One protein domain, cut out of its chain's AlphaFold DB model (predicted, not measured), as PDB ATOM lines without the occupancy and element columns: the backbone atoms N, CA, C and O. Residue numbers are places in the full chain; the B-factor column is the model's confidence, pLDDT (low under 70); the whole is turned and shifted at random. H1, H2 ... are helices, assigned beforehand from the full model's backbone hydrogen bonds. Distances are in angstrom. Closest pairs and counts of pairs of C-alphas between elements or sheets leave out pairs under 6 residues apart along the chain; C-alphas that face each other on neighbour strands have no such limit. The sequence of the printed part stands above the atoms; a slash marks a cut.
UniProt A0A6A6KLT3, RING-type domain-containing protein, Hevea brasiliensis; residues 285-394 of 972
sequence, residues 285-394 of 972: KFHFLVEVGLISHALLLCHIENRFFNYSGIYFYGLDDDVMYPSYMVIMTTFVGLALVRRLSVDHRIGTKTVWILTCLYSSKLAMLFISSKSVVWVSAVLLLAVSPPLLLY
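What this domain is: This is residues 285 to 394 of the 972 residues of the protein "RING-type domain-containing protein" of Hevea brasiliensis (UniProt A0A6A6KLT3). Four helices form an up-and-down bundle: H1, H2 and H3 side by side in a triangle, H4 aslant on H3. Short H5 lies near H3. The class is all helix: 110 residues are printed, with five named helices, H1 to H5 in order. The whole is compact: radius of gyration of the C-alphas 15.2 A, spans 52 by 24 by 19 A.

How they stand to each other: H1, residues 285 to 315, touches H3, residues 352 to 369, at a shallow tilt of 9 degrees, closest at C-alphas 291 and 354, 6.3 A. H2, residues 327 to 346, makes a hairpin with H3, closest at C-alphas 334 and 362, 5.3 A. H4, residues 376 to 387, makes another, closest at C-alphas 364 and 381, 5.0 A. H2 and H4 have every O i to N i+4 pair within hydrogen-bond range, H1 24 of 27, H3 9 of 14.

Where its parts are: H1 runs 47.3 A from C-alpha 285 at (165.156, 208.515, 83.817). H5, residues 389 to 392, ends at (174.138, 188.441, 73.448).

The domain as a whole: The H1 to H2 link is long; residues 312 to 323 have pLDDT under 70.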
ATOM      1  N   LYS A 285     163.962 207.667  83.647       80.25
ATOM      2  CA  LYS A 285     165.156 208.515  83.817       80.25
ATOM      3  C   LYS A 285     166.178 207.945  84.819       80.25
ATOM      4  O   LYS A 285     167.347 208.298  84.738       80.25
ATOM      5  N   PHE A 286     165.758 207.064  85.733       82.56
ATOM      6  CA  PHE A 286     166.600 206.484  86.783       82.56
ATOM      7  C   PHE A 286     166.992 205.009  86.568       82.56
ATOM      8  O   PHE A 286     167.624 204.439  87.456       82.56
ATOM      9  N   HIS A 287     166.703 204.383  85.410       84.88
ATOM     10  CA  HIS A 287     167.101 202.980  85.152       84.88
ATOM     11  C   HIS A 287     168.599 202.727  85.388       84.88
ATOM     12  O   HIS A 287     168.960 201.678  85.913       84.88
ATOM     13  N   PHE A 288     169.465 203.704  85.102       88.56
ATOM     14  CA  PHE A 288     170.905 203.607  85.360       88.56
ATOM     15  C   PHE A 288     171.249 203.270  86.826       88.56
ATOM     16  O   PHE A 288     172.160 202.485  87.066       88.56
ATOM     17  N   LEU A 289     170.497 203.787  87.807       89.25
ATOM     18  CA  LEU A 289     170.710 203.462  89.226       89.25
ATOM     19  C   LEU A 289     170.331 202.009  89.549       89.25
ATOM     20  O   LEU A 289     170.988 201.367  90.366       89.25
ATOM     21  N   VAL A 290     169.300 201.480  88.883       89.50
ATOM     22  CA  VAL A 290     168.896 200.066  88.981       89.50
ATOM     23  C   VAL A 290     169.979 199.174  88.380       89.50
ATOM     24  O   VAL A 290     170.375 198.187  88.992       89.50
ATOM     25  N   GLU A 291     170.481 199.541  87.201       92.06
ATOM     26  CA  GLU A 291     171.514 198.795  86.482       92.06
ATOM     27  C   GLU A 291     172.835 198.748  87.257       92.06
ATOM     28  O   GLU A 291     173.363 197.659  87.488       92.06
ATOM     29  N   VAL A 292     173.325 199.897  87.734       93.31
ATOM     30  CA  VAL A 292     174.529 199.967  88.575       93.31
ATOM     31  C   VAL A 292     174.325 199.191  89.874       93.31
ATOM     32  O   VAL A 292     175.149 198.341  90.193       93.31
ATOM     33  N   GLY A 293     173.218 199.405  90.593       92.44
ATOM     34  CA  GLY A 293     172.961 198.724  91.865       92.44
ATOM     35  C   GLY A 293     172.886 197.197  91.740       92.44
ATOM     36  O   GLY A 293     173.417 196.483  92.592       92.44
ATOM     37  N   LEU A 294     172.285 196.681  90.661       93.19
ATOM     38  CA  LEU A 294     172.163 195.239  90.429       93.19
ATOM     39  C   LEU A 294     173.496 194.623  89.959       93.19
ATOM     40  O   LEU A 294     173.840 193.529  90.406       93.19
ATOM     41  N   ILE A 295     174.306 195.342  89.163       94.75
ATOM     42  CA  ILE A 295     175.698 194.950  88.867       94.75
ATOM     43  C   ILE A 295     176.542 194.930  90.152       94.75
ATOM     44  O   ILE A 295     177.223 193.940  90.407       94.75
ATOM     45  N   SER A 296     176.477 195.970  90.990       94.38
ATOM     46  CA  SER A 296     177.214 196.040  92.260       94.38
ATOM     47  C   SER A 296     176.836 194.905  93.214       94.38
ATOM     48  O   SER A 296     177.722 194.288  93.804       94.38
ATOM     49  N   HIS A 297     175.544 194.581  93.329       94.56
ATOM     50  CA  HIS A 297     175.082 193.447  94.131       94.56
ATOM     51  C   HIS A 297     175.603 192.109  93.579       94.56
ATOM     52  O   HIS A 297     176.112 191.292  94.344       94.56
ATOM     53  N   ALA A 298     175.541 191.894  92.257       94.88
ATOM     54  CA  ALA A 298     176.054 190.678  91.626       94.88
ATOM     55  C   ALA A 298     177.575 190.518  91.817       94.88
ATOM     56  O   ALA A 298     178.022 189.449  92.228       94.88
ATOM     57  N   LEU A 299     178.362 191.578  91.591       94.94
ATOM     58  CA  LEU A 299     179.816 191.590  91.809       94.94
ATOM     59  C   LEU A 299     180.183 191.234  93.254       94.94
ATOM     60  O   LEU A 299     181.065 190.408  93.487       94.94
ATOM     61  N   LEU A 300     179.504 191.846  94.227       93.69
ATOM     62  CA  LEU A 300     179.801 191.646  95.641       93.69
ATOM     63  C   LEU A 300     179.362 190.253  96.128       93.69
ATOM     64  O   LEU A 300     180.086 189.627  96.901       93.69
ATOM     65  N   LEU A 301     178.244 189.721  95.622       93.06
ATOM     66  CA  LEU A 301     177.838 188.334  95.872       93.06
ATOM     67  C   LEU A 301     178.846 187.333  95.279       93.06
ATOM     68  O   LEU A 301     179.241 186.394  95.967       93.06
ATOM     69  N   CYS A 302     179.319 187.557  94.047       93.38
ATOM     70  CA  CYS A 302     180.384 186.749  93.445       93.38
ATOM     71  C   CYS A 302     181.695 186.824  94.247       93.38
ATOM     72  O   CYS A 302     182.372 185.808  94.385       93.38
ATOM     73  N   HIS A 303     182.043 187.982  94.821       91.94
ATOM     74  CA  HIS A 303     183.217 188.113  95.692       91.94
ATOM     75  C   HIS A 303     183.091 187.276  96.973       91.94
ATOM     76  O   HIS A 303     184.030 186.562  97.326       91.94
ATOM     77  N   ILE A 304     181.939 187.351  97.652       90.88
ATOM     78  CA  ILE A 304     181.673 186.583  98.875       90.88
ATOM     79  C   ILE A 304     181.734 185.079  98.587       90.88
ATOM     80  O   ILE A 304     182.490 184.370  99.244       90.88
ATOM     81  N   GLU A 305     180.997 184.592  97.585       90.75
ATOM     82  CA  GLU A 305     180.966 183.158  97.264       90.75
ATOM     83  C   GLU A 305     182.340 182.638  96.806       90.75
ATOM     84  O   GLU A 305     182.776 181.592  97.283       90.75
ATOM     85  N   ASN A 306     183.079 183.393  95.977       89.62
ATOM     86  CA  ASN A 306     184.442 183.031  95.559       89.62
ATOM     87  C   ASN A 306     185.408 182.924  96.745       89.62
ATOM     88  O   ASN A 306     186.300 182.076  96.724       89.62
ATOM     89  N   ARG A 307     185.257 183.779  97.765       86.62
ATOM     90  CA  ARG A 307     186.032 183.672  99.007       86.62
ATOM     91  C   ARG A 307     185.624 182.442  99.806       86.62
ATOM     92  O   ARG A 307     186.490 181.651 100.153       86.62
ATOM     93  N   PHE A 308     184.334 182.267 100.068       85.38
ATOM     94  CA  PHE A 308     183.835 181.189 100.921       85.38
ATOM     95  C   PHE A 308     184.113 179.798 100.350       85.38
ATOM     96  O   PHE A 308     184.625 178.949 101.072       85.38
ATOM     97  N   PHE A 309     183.821 179.580  99.067       85.06
ATOM     98  CA  PHE A 309     183.946 178.271  98.427       85.06
ATOM     99  C   PHE A 309     185.409 177.880  98.164       85.06
ATOM    100  O   PHE A 309     185.844 176.799  98.556       85.06
ATOM    101  N   ASN A 310     186.203 178.760  97.540       80.31
ATOM    102  CA  ASN A 310     187.582 178.403  97.184       80.31
ATOM    103  C   ASN A 310     188.532 178.449  98.392       80.31
ATOM    104  O   ASN A 310     189.483 177.678  98.436       80.31
ATOM    105  N   TYR A 311     188.319 179.324  99.388       74.69
ATOM    106  CA  TYR A 311     189.228 179.367 100.541       74.69
ATOM    107  C   TYR A 311     189.066 178.142 101.448       74.69
ATOM    108  O   TYR A 311     190.076 177.605 101.895       74.69
ATOM    109  N   SER A 312     187.838 177.663 101.694       66.81
ATOM    110  CA  SER A 312     187.647 176.409 102.438       66.81
ATOM    111  C   SER A 312     188.280 175.234 101.688       66.81
ATOM    112  O   SER A 312     189.092 174.517 102.266       66.81
ATOM    113  N   GLY A 313     188.018 175.113 100.382       63.91
ATOM    114  CA  GLY A 313     188.570 174.044  99.544       63.91
ATOM    115  C   GLY A 313     190.098 174.052  99.381       63.91
ATOM    116  O   GLY A 313     190.663 173.006  99.085       63.91
ATOM    117  N   ILE A 314     190.774 175.195  99.562       67.56
ATOM    118  CA  ILE A 314     192.246 175.294  99.476       67.56
ATOM    119  C   ILE A 314     192.922 175.078 100.841       67.56
ATOM    120  O   ILE A 314     193.991 174.478 100.889       67.56
ATOM    121  N   TYR A 315     192.340 175.578 101.938       59.38
ATOM    122  CA  TYR A 315     193.018 175.631 103.245       59.38
ATOM    123  C   TYR A 315     192.523 174.606 104.280       59.38
ATOM    124  O   TYR A 315     193.225 174.376 105.259       59.38
ATOM    125  N   PHE A 316     191.362 173.974 104.081       57.81
ATOM    126  CA  PHE A 316     190.774 173.001 105.019       57.81
ATOM    127  C   PHE A 316     190.641 171.594 104.400       57.81
ATOM    128  O   PHE A 316     189.668 170.883 104.636       57.81
ATOM    129  N   TYR A 317     191.639 171.178 103.613       49.16
ATOM    130  CA  TYR A 317     191.692 169.900 102.880       49.16
ATOM    131  C   TYR A 317     191.974 168.676 103.793       49.16
ATOM    132  O   TYR A 317     192.851 167.863 103.515       49.16
ATOM    133  N   GLY A 318     191.291 168.579 104.937       47.84
ATOM    134  CA  GLY A 318     191.523 167.529 105.944       47.84
ATOM    135  C   GLY A 318     190.538 167.498 107.120       47.84
ATOM    136  O   GLY A 318     190.818 166.853 108.126       47.84
ATOM    137  N   LEU A 319     189.408 168.206 107.020       50.25
ATOM    138  CA  LEU A 319     188.277 168.125 107.950       50.25
ATOM    139  C   LEU A 319     187.015 167.846 107.122       50.25
ATOM    140  O   LEU A 319     186.252 168.759 106.810       50.25
ATOM    141  N   ASP A 320     186.853 166.587 106.710       49.72
ATOM    142  CA  ASP A 320     185.902 166.166 105.665       49.72
ATOM    143  C   ASP A 320     184.413 166.420 105.990       49.72
ATOM    144  O   ASP A 320     183.585 166.448 105.078       49.72
ATOM    145  N   ASP A 321     184.061 166.628 107.264       51.94
ATOM    146  CA  ASP A 321     182.667 166.735 107.719       51.94
ATOM    147  C   ASP A 321     182.035 168.143 107.555       51.94
ATOM    148  O   ASP A 321     180.819 168.246 107.380       51.94
ATOM    149  N   ASP A 322     182.819 169.235 107.569       56.38
ATOM    150  CA  ASP A 322     182.306 170.618 107.710       56.38
ATOM    151  C   ASP A 322     182.525 171.508 106.460       56.38
ATOM    152  O   ASP A 322     183.308 172.465 106.437       56.38
ATOM    153  N   VAL A 323     181.765 171.241 105.389       63.94
ATOM    154  CA  VAL A 323     181.767 172.070 104.162       63.94
ATOM    155  C   VAL A 323     181.082 173.429 104.400       63.94
ATOM    156  O   VAL A 323     179.892 173.612 104.139       63.94
ATOM    157  N   MET A 324     181.877 174.417 104.826       71.38
ATOM    158  CA  MET A 324     181.467 175.789 105.197       71.38
ATOM    159  C   MET A 324     180.577 176.538 104.184       71.38
ATOM    160  O   MET A 324     179.830 177.436 104.573       71.38
ATOM    161  N   TYR A 325     180.651 176.217 102.887       82.81
ATOM    162  CA  TYR A 325     179.748 176.777 101.874       82.81
ATOM    163  C   TYR A 325     179.354 175.718 100.833       82.81
ATOM    164  O   TYR A 325     180.121 175.456  99.902       82.81
ATOM    165  N   PRO A 326     178.174 175.084 100.965       86.31
ATOM    166  CA  PRO A 326     177.789 173.967 100.108       86.31
ATOM    167  C   PRO A 326     177.650 174.329  98.624       86.31
ATOM    168  O   PRO A 326     177.069 175.352  98.257       86.31
ATOM    169  N   SER A 327     178.086 173.421  97.748       87.50
ATOM    170  CA  SER A 327     178.010 173.562  96.284       87.50
ATOM    171  C   SER A 327     176.592 173.839  95.763       87.50
ATOM    172  O   SER A 327     176.418 174.617  94.823       87.50
ATOM    173  N   TYR A 328     175.560 173.278  96.403       88.81
ATOM    174  CA  TYR A 328     174.165 173.527  96.028       88.81
ATOM    175  C   TYR A 328     173.738 174.994  96.217       88.81
ATOM    176  O   TYR A 328     172.870 175.461  95.479       88.81
ATOM    177  N   MET A 329     174.359 175.747  97.138       90.19
ATOM    178  CA  MET A 329     174.084 177.180  97.303       90.19
ATOM    179  C   MET A 329     174.576 177.972  96.089       90.19
ATOM    180  O   MET A 329     173.800 178.735  95.519       90.19
ATOM    181  N   VAL A 330     175.809 177.722  95.625       91.38
ATOM    182  CA  VAL A 330     176.372 178.337  94.402       91.38
ATOM    183  C   VAL A 330     175.469 178.068  93.193       91.38
ATOM    184  O   VAL A 330     175.168 178.974  92.413       91.38
ATOM    185  N   ILE A 331     174.994 176.827  93.051       93.19
ATOM    186  CA  ILE A 331     174.074 176.419  91.980       93.19
ATOM    187  C   ILE A 331     172.748 177.192  92.085       93.19
ATOM    188  O   ILE A 331     172.286 177.772  91.098       93.19
ATOM    189  N   MET A 332     172.150 177.254  93.280       93.06
ATOM    190  CA  MET A 332     170.875 177.935  93.506       93.06
ATOM    191  C   MET A 332     170.970 179.448  93.262       93.06
ATOM    192  O   MET A 332     170.160 179.986  92.505       93.06
ATOM    193  N   THR A 333     171.950 180.150  93.847       93.69
ATOM    194  CA  THR A 333     172.084 181.610  93.672       93.69
ATOM    195  C   THR A 333     172.393 181.975  92.220       93.69
ATOM    196  O   THR A 333     171.937 183.014  91.738       93.69
ATOM    197  N   THR A 334     173.099 181.105  91.489       94.94
ATOM    198  CA  THR A 334     173.336 181.251  90.048       94.94
ATOM    199  C   THR A 334     172.047 181.134  89.238       94.94
ATOM    200  O   THR A 334     171.728 182.040  88.466       94.94
ATOM    201  N   PHE A 335     171.266 180.061  89.417       95.06
ATOM    202  CA  PHE A 335     170.020 179.880  88.665       95.06
ATOM    203  C   PHE A 335     168.962 180.938  89.007       95.06
ATOM    204  O   PHE A 335     168.310 181.453  88.098       95.06
ATOM    205  N   VAL A 336     168.828 181.319  90.282       94.00
ATOM    206  CA  VAL A 336     167.924 182.402  90.710       94.00
ATOM    207  C   VAL A 336     168.364 183.747  90.118       94.00
ATOM    208  O   VAL A 336     167.523 184.478  89.594       94.00
ATOM    209  N   GLY A 337     169.668 184.048  90.108       93.50
ATOM    210  CA  GLY A 337     170.221 185.245  89.467       93.50
ATOM    211  C   GLY A 337     169.921 185.304  87.966       93.50
ATOM    212  O   GLY A 337     169.370 186.291  87.480       93.50
ATOM    213  N   LEU A 338     170.188 184.222  87.229       93.81
ATOM    214  CA  LEU A 338     169.900 184.135  85.791       93.81
ATOM    215  C   LEU A 338     168.392 184.224  85.481       93.81
ATOM    216  O   LEU A 338     167.998 184.877  84.512       93.81
ATOM    217  N   ALA A 339     167.535 183.622  86.312       93.81
ATOM    218  CA  ALA A 339     166.082 183.733  86.183       93.81
ATOM    219  C   ALA A 339     165.584 185.171  86.427       93.81
ATOM    220  O   ALA A 339     164.745 185.667  85.671       93.81
ATOM    221  N   LEU A 340     166.137 185.863  87.430       91.94
ATOM    222  CA  LEU A 340     165.835 187.264  87.727       91.94
ATOM    223  C   LEU A 340     166.260 188.191  86.579       91.94
ATOM    224  O   LEU A 340     165.455 189.001  86.122       91.94
ATOM    225  N   VAL A 341     167.481 188.027  86.058       93.00
ATOM    226  CA  VAL A 341     167.995 188.779  84.897       93.00
ATOM    227  C   VAL A 341     167.100 188.572  83.673       93.00
ATOM    228  O   VAL A 341     166.704 189.543  83.026       93.00
ATOM    229  N   ARG A 342     166.705 187.323  83.385       91.69
ATOM    230  CA  ARG A 342     165.780 187.008  82.286       91.69
ATOM    231  C   ARG A 342     164.418 187.680  82.471       91.69
ATOM    232  O   ARG A 342     163.892 188.227  81.506       91.69
ATOM    233  N   ARG A 343     163.853 187.670  83.684       91.19
ATOM    234  CA  ARG A 343     162.564 188.317  83.982       91.19
ATOM    235  C   ARG A 343     162.635 189.833  83.804       91.19
ATOM    236  O   ARG A 343     161.832 190.388  83.065       91.19
ATOM    237  N   LEU A 344     163.624 190.490  84.408       89.12
ATOM    238  CA  LEU A 344     163.787 191.947  84.329       89.12
ATOM    239  C   LEU A 344     164.115 192.433  82.904       89.12
ATOM    240  O   LEU A 344     163.741 193.548  82.538       89.12
ATOM    241  N   SER A 345     164.745 191.582  82.083       89.00
ATOM    242  CA  SER A 345     164.918 191.813  80.644       89.00
ATOM    243  C   SER A 345     163.604 191.711  79.859       89.00
ATOM    244  O   SER A 345     163.401 192.507  78.945       89.00
ATOM    245  N   VAL A 346     162.714 190.764  80.184       90.81
ATOM    246  CA  VAL A 346     161.383 190.647  79.550       90.81
ATOM    247  C   VAL A 346     160.472 191.801  79.973       90.81
ATOM    248  O   VAL A 346     159.788 192.376  79.131       90.81
ATOM    249  N   ASP A 347     160.545 192.225  81.235       86.19
ATOM    250  CA  ASP A 347     159.828 193.392  81.767       86.19
ATOM    251  C   ASP A 347     160.392 194.742  81.253       86.19
ATOM    252  O   ASP A 347     159.912 195.799  81.662       86.19
ATOM    253  N   HIS A 348     161.418 194.729  80.385       86.00
ATOM    254  CA  HIS A 348     162.101 195.909  79.824       86.00
ATOM    255  C   HIS A 348     162.666 196.887  80.884       86.00
ATOM    256  O   HIS A 348     162.853 198.073  80.612       86.00
ATOM    257  N   ARG A 349     162.975 196.406  82.101       84.31
ATOM    258  CA  ARG A 349     163.465 197.238  83.224       84.31
ATOM    259  C   ARG A 349     164.982 197.447  83.249       84.31
ATOM    260  O   ARG A 349     165.461 198.234  84.065       84.31
ATOM    261  N   ILE A 350     165.718 196.717  82.411       88.62
ATOM    262  CA  ILE A 350     167.186 196.686  82.339       88.62
ATOM    263  C   ILE A 350     167.607 196.686  80.864       88.62
ATOM    264  O   ILE A 350     167.099 195.888  80.075       88.62
ATOM    265  N   GLY A 351     168.561 197.541  80.496       87.25
ATOM    266  CA  GLY A 351     169.130 197.610  79.155       87.25
ATOM    267  C   GLY A 351     170.014 196.412  78.783       87.25
ATOM    268  O   GLY A 351     170.678 195.797  79.619       87.25
ATOM    269  N   THR A 352     170.086 196.109  77.482       87.75
ATOM    270  CA  THR A 352     170.764 194.923  76.920       87.75
ATOM    271  C   THR A 352     172.226 194.768  77.358       87.75
ATOM    272  O   THR A 352     172.695 193.648  77.545       87.75
ATOM    273  N   LYS A 353     172.946 195.883  77.568       89.69
ATOM    274  CA  LYS A 353     174.332 195.879  78.071       89.69
ATOM    275  C   LYS A 353     174.426 195.283  79.479       89.69
ATOM    276  O   LYS A 353     175.289 194.453  79.737       89.69
ATOM    277  N   THR A 354     173.520 195.670  80.366       91.44
ATOM    278  CA  THR A 354     173.516 195.210  81.756       91.44
ATOM    279  C   THR A 354     173.000 193.777  81.864       91.44
ATOM    280  O   THR A 354     173.592 192.979  82.585       91.44
ATOM    281  N   VAL A 355     172.003 193.389  81.054       92.44
ATOM    282  CA  VAL A 355     171.593 191.975  80.898       92.44
ATOM    283  C   VAL A 355     172.780 191.094  80.485       92.44
ATOM    284  O   VAL A 355     172.980 190.028  81.067       92.44
ATOM    285  N   TRP A 356     173.591 191.544  79.522       92.25
ATOM    286  CA  TRP A 356     174.811 190.858  79.085       92.25
ATOM    287  C   TRP A 356     175.838 190.710  80.222       92.25
ATOM    288  O   TRP A 356     176.211 189.581  80.539       92.25
ATOM    289  N   ILE A 357     176.218 191.808  80.891       93.94
ATOM    290  CA  ILE A 357     177.191 191.792  82.003       93.94
ATOM    291  C   ILE A 357     176.744 190.842  83.122       93.94
ATOM    292  O   ILE A 357     177.513 189.987  83.559       93.94
ATOM    293  N   LEU A 358     175.489 190.952  83.559       93.94
ATOM    294  CA  LEU A 358     174.937 190.133  84.639       93.94
ATOM    295  C   LEU A 358     174.872 188.649  84.265       93.94
ATOM    296  O   LEU A 358     175.163 187.794  85.098       93.94
ATOM    297  N   THR A 359     174.546 188.330  83.008       93.62
ATOM    298  CA  THR A 359     174.557 186.943  82.518       93.62
ATOM    299  C   THR A 359     175.961 186.341  82.622       93.62
ATOM    300  O   THR A 359     176.094 185.199  83.063       93.62
ATOM    301  N   CYS A 360     177.015 187.100  82.295       94.44
ATOM    302  CA  CYS A 360     178.404 186.662  82.466       94.44
ATOM    303  C   CYS A 360     178.797 186.524  83.947       94.44
ATOM    304  O   CYS A 360     179.367 185.504  84.325       94.44
ATOM    305  N   LEU A 361     178.444 187.496  84.797       94.62
ATOM    306  CA  LEU A 361     178.764 187.458  86.230       94.62
ATOM    307  C   LEU A 361     178.108 186.273  86.951       94.62
ATOM    308  O   LEU A 361     178.793 185.579  87.697       94.62
ATOM    309  N   TYR A 362     176.828 185.981  86.698       95.19
ATOM    310  CA  TYR A 362     176.184 184.814  87.306       95.19
ATOM    311  C   TYR A 362     176.696 183.492  86.720       95.19
ATOM    312  O   TYR A 362     176.948 182.568  87.484       95.19
ATOM    313  N   SER A 363     176.911 183.379  85.403       92.75
ATOM    314  CA  SER A 363     177.417 182.120  84.821       92.75
ATOM    315  C   SER A 363     178.876 181.808  85.186       92.75
ATOM    316  O   SER A 363     179.212 180.634  85.318       92.75
ATOM    317  N   SER A 364     179.716 182.821  85.447       93.81
ATOM    318  CA  SER A 364     181.101 182.626  85.920       93.81
ATOM    319  C   SER A 364     181.200 181.877  87.254       93.81
ATOM    320  O   SER A 364     182.151 181.129  87.475       93.81
ATOM    321  N   LYS A 365     180.178 181.983  88.118       93.50
ATOM    322  CA  LYS A 365     180.116 181.264  89.400       93.50
ATOM    323  C   LYS A 365     180.224 179.747  89.244       93.50
ATOM    324  O   LYS A 365     180.812 179.089  90.096       93.50
ATOM    325  N   LEU A 366     179.693 179.191  88.150       91.56
ATOM    326  CA  LEU A 366     179.721 177.748  87.903       91.56
ATOM    327  C   LEU A 366     181.149 177.208  87.744       91.56
ATOM    328  O   LEU A 366     181.362 176.028  87.996       91.56
ATOM    329  N   ALA A 367     182.131 178.049  87.391       90.12
ATOM    330  CA  ALA A 367     183.529 177.636  87.277       90.12
ATOM    331  C   ALA A 367     184.127 177.162  88.618       90.12
ATOM    332  O   ALA A 367     184.943 176.242  88.616       90.12
ATOM    333  N   MET A 368     183.666 177.713  89.754       88.00
ATOM    334  CA  MET A 368     184.094 177.282  91.097       88.00
ATOM    335  C   MET A 368     183.845 175.789  91.337       88.00
ATOM    336  O   MET A 368     184.640 175.122  91.985       88.00
ATOM    337  N   LEU A 369     182.753 175.253  90.784       87.00
ATOM    338  CA  LEU A 369     182.335 173.862  90.985       87.00
ATOM    339  C   LEU A 369     183.247 172.845  90.279       87.00
ATOM    340  O   LEU A 369     183.133 171.653  90.548       87.00
ATOM    341  N   PHE A 370     184.115 173.305  89.371       83.56
ATOM    342  CA  PHE A 370     185.034 172.464  88.599       83.56
ATOM    343  C   PHE A 370     186.507 172.714  88.942       83.56
ATOM    344  O   PHE A 370     187.309 171.791  88.846       83.56
ATOM    345  N   ILE A 371     186.878 173.948  89.304       82.31
ATOM    346  CA  ILE A 371     188.261 174.344  89.601       82.31
ATOM    347  C   ILE A 371     188.255 175.231  90.850       82.31
ATOM    348  O   ILE A 371     187.768 176.362  90.807       82.31
ATOM    349  N   SER A 372     188.842 174.739  91.945       77.12
ATOM    350  CA  SER A 372     189.078 175.538  93.151       77.12
ATOM    351  C   SER A 372     190.340 176.379  92.971       77.12
ATOM    352  O   SER A 372     191.451 175.854  93.009       77.12
ATOM    353  N   SER A 373     190.183 177.682  92.731       80.62
ATOM    354  CA  SER A 373     191.311 178.611  92.582       80.62
ATOM    355  C   SER A 373     190.926 180.034  92.979       80.62
ATOM    356  O   SER A 373     189.793 180.480  92.786       80.62
ATOM    357  N   LYS A 374     191.885 180.779  93.543       79.81
ATOM    358  CA  LYS A 374     191.663 182.092  94.180       79.81
ATOM    359  C   LYS A 374     191.046 183.127  93.227       79.81
ATOM    360  O   LYS A 374     190.291 183.996  93.672       79.81
ATOM    361  N   SER A 375     191.354 183.033  91.932       82.56
ATOM    362  CA  SER A 375     190.958 183.984  90.885       82.56
ATOM    363  C   SER A 375     189.840 183.482  89.955       82.56
ATOM    364  O   SER A 375     189.383 184.251  89.104       82.56
ATOM    365  N   VAL A 376     189.366 182.236  90.110       87.81
ATOM    366  CA  VAL A 376     188.600 181.507  89.077       87.81
ATOM    367  C   VAL A 376     187.333 182.229  88.596       87.81
ATOM    368  O   VAL A 376     187.088 182.296  87.390       87.81
ATOM    369  N   VAL A 377     186.554 182.837  89.499       90.88
ATOM    370  CA  VAL A 377     185.319 183.567  89.142       90.88
ATOM    371  C   VAL A 377     185.623 184.834  88.346       90.88
ATOM    372  O   VAL A 377     184.925 185.148  87.388       90.88
ATOM    373  N   TRP A 378     186.692 185.552  88.688       91.25
ATOM    374  CA  TRP A 378     187.075 186.792  88.008       91.25
ATOM    375  C   TRP A 378     187.655 186.514  86.623       91.25
ATOM    376  O   TRP A 378     187.269 187.149  85.642       91.25
ATOM    377  N   VAL A 379     188.529 185.512  86.539       90.69
ATOM    378  CA  VAL A 379     189.138 185.034  85.295       90.69
ATOM    379  C   VAL A 379     188.067 184.534  84.319       90.69
ATOM    380  O   VAL A 379     188.031 184.961  83.163       90.69
ATOM    381  N   SER A 380     187.140 183.690  84.784       91.00
ATOM    382  CA  SER A 380     186.040 183.189  83.952       91.00
ATOM    383  C   SER A 380     185.010 184.272  83.603       91.00
ATOM    384  O   SER A 380     184.517 184.281  82.477       91.00
ATOM    385  N   ALA A 381     184.729 185.239  84.488       92.69
ATOM    386  CA  ALA A 381     183.884 186.391  84.162       92.69
ATOM    387  C   ALA A 381     184.484 187.253  83.038       92.69
ATOM    388  O   ALA A 381     183.767 187.618  82.106       92.69
ATOM    389  N   VAL A 382     185.792 187.539  83.081       92.25
ATOM    390  CA  VAL A 382     186.501 188.284  82.023       92.25
ATOM    391  C   VAL A 382     186.462 187.527  80.692       92.25
ATOM    392  O   VAL A 382     186.153 188.128  79.661       92.25
ATOM    393  N   LEU A 383     186.683 186.208  80.702       91.19
ATOM    394  CA  LEU A 383     186.570 185.370  79.502       91.19
ATOM    395  C   LEU A 383     185.140 185.361  78.932       91.19
ATOM    396  O   LEU A 383     184.939 185.558  77.734       91.19
ATOM    397  N   LEU A 384     184.123 185.196  79.782       91.75
ATOM    398  CA  LEU A 384     182.717 185.218  79.368       91.75
ATOM    399  C   LEU A 384     182.311 186.583  78.794       91.75
ATOM    400  O   LEU A 384     181.588 186.630  77.796       91.75
ATOM    401  N   LEU A 385     182.811 187.687  79.356       91.62
ATOM    402  CA  LEU A 385     182.631 189.038  78.811       91.62
ATOM    403  C   LEU A 385     183.350 189.225  77.463       91.62
ATOM    404  O   LEU A 385     182.820 189.913  76.594       91.62
ATOM    405  N   ALA A 386     184.504 188.594  77.231       89.88
ATOM    406  CA  ALA A 386     185.184 188.652  75.935       89.88
ATOM    407  C   ALA A 386     184.446 187.863  74.832       89.88
ATOM    408  O   ALA A 386     184.340 188.334  73.699       89.88
ATOM    409  N   VAL A 387     183.910 186.681  75.163       89.25
ATOM    410  CA  VAL A 387     183.388 185.700  74.186       89.25
ATOM    411  C   VAL A 387     181.894 185.852  73.878       89.25
ATOM    412  O   VAL A 387     181.453 185.553  72.769       89.25
ATOM    413  N   SER A 388     181.084 186.333  74.823       87.69
ATOM    414  CA  SER A 388     179.621 186.431  74.663       87.69
ATOM    415  C   SER A 388     179.039 187.613  73.847       87.69
ATOM    416  O   SER A 388     177.895 187.468  73.398       87.69
ATOM    417  N   PRO A 389     179.724 188.751  73.573       85.25
ATOM    418  CA  PRO A 389     179.160 189.862  72.791       85.25
ATOM    419  C   PRO A 389     178.534 189.480  71.432       85.25
ATOM    420  O   PRO A 389     177.426 189.953  71.154       85.25
ATOM    421  N   PRO A 390     179.130 188.588  70.604       76.88
ATOM    422  CA  PRO A 390     178.531 188.129  69.343       76.88
ATOM    423  C   PRO A 390     177.223 187.341  69.515       76.88
ATOM    424  O   PRO A 390     176.458 187.217  68.563       76.88
ATOM    425  N   LEU A 391     176.969 186.792  70.708       77.38
ATOM    426  CA  LEU A 391     175.805 185.954  71.013       77.38
ATOM    427  C   LEU A 391     174.695 186.716  71.752       77.38
ATOM    428  O   LEU A 391     173.521 186.367  71.607       77.38
ATOM    429  N   LEU A 392     175.058 187.727  72.553       77.81
ATOM    430  CA  LEU A 392     174.138 188.441  73.448       77.81
ATOM    431  C   LEU A 392     173.902 189.915  73.076       77.81
ATOM    432  O   LEU A 392     172.781 190.385  73.253       77.81
ATOM    433  N   LEU A 393     174.895 190.635  72.538       75.62
ATOM    434  CA  LEU A 393     174.744 192.057  72.183       75.62
ATOM    435  C   LEU A 393     174.341 192.270  70.718       75.62
ATOM    436  O   LEU A 393     173.466 193.085  70.440       75.62
ATOM    437  N   TYR A 394     174.937 191.529  69.781       70.81
ATOM    438  CA  TYR A 394     174.710 191.710  68.335       70.81
ATOM    439  C   TYR A 394     173.569 190.841  67.759       70.81
ATOM    440  O   TYR A 394     173.525 190.559  66.564       70.81
TER     441      TYR A 394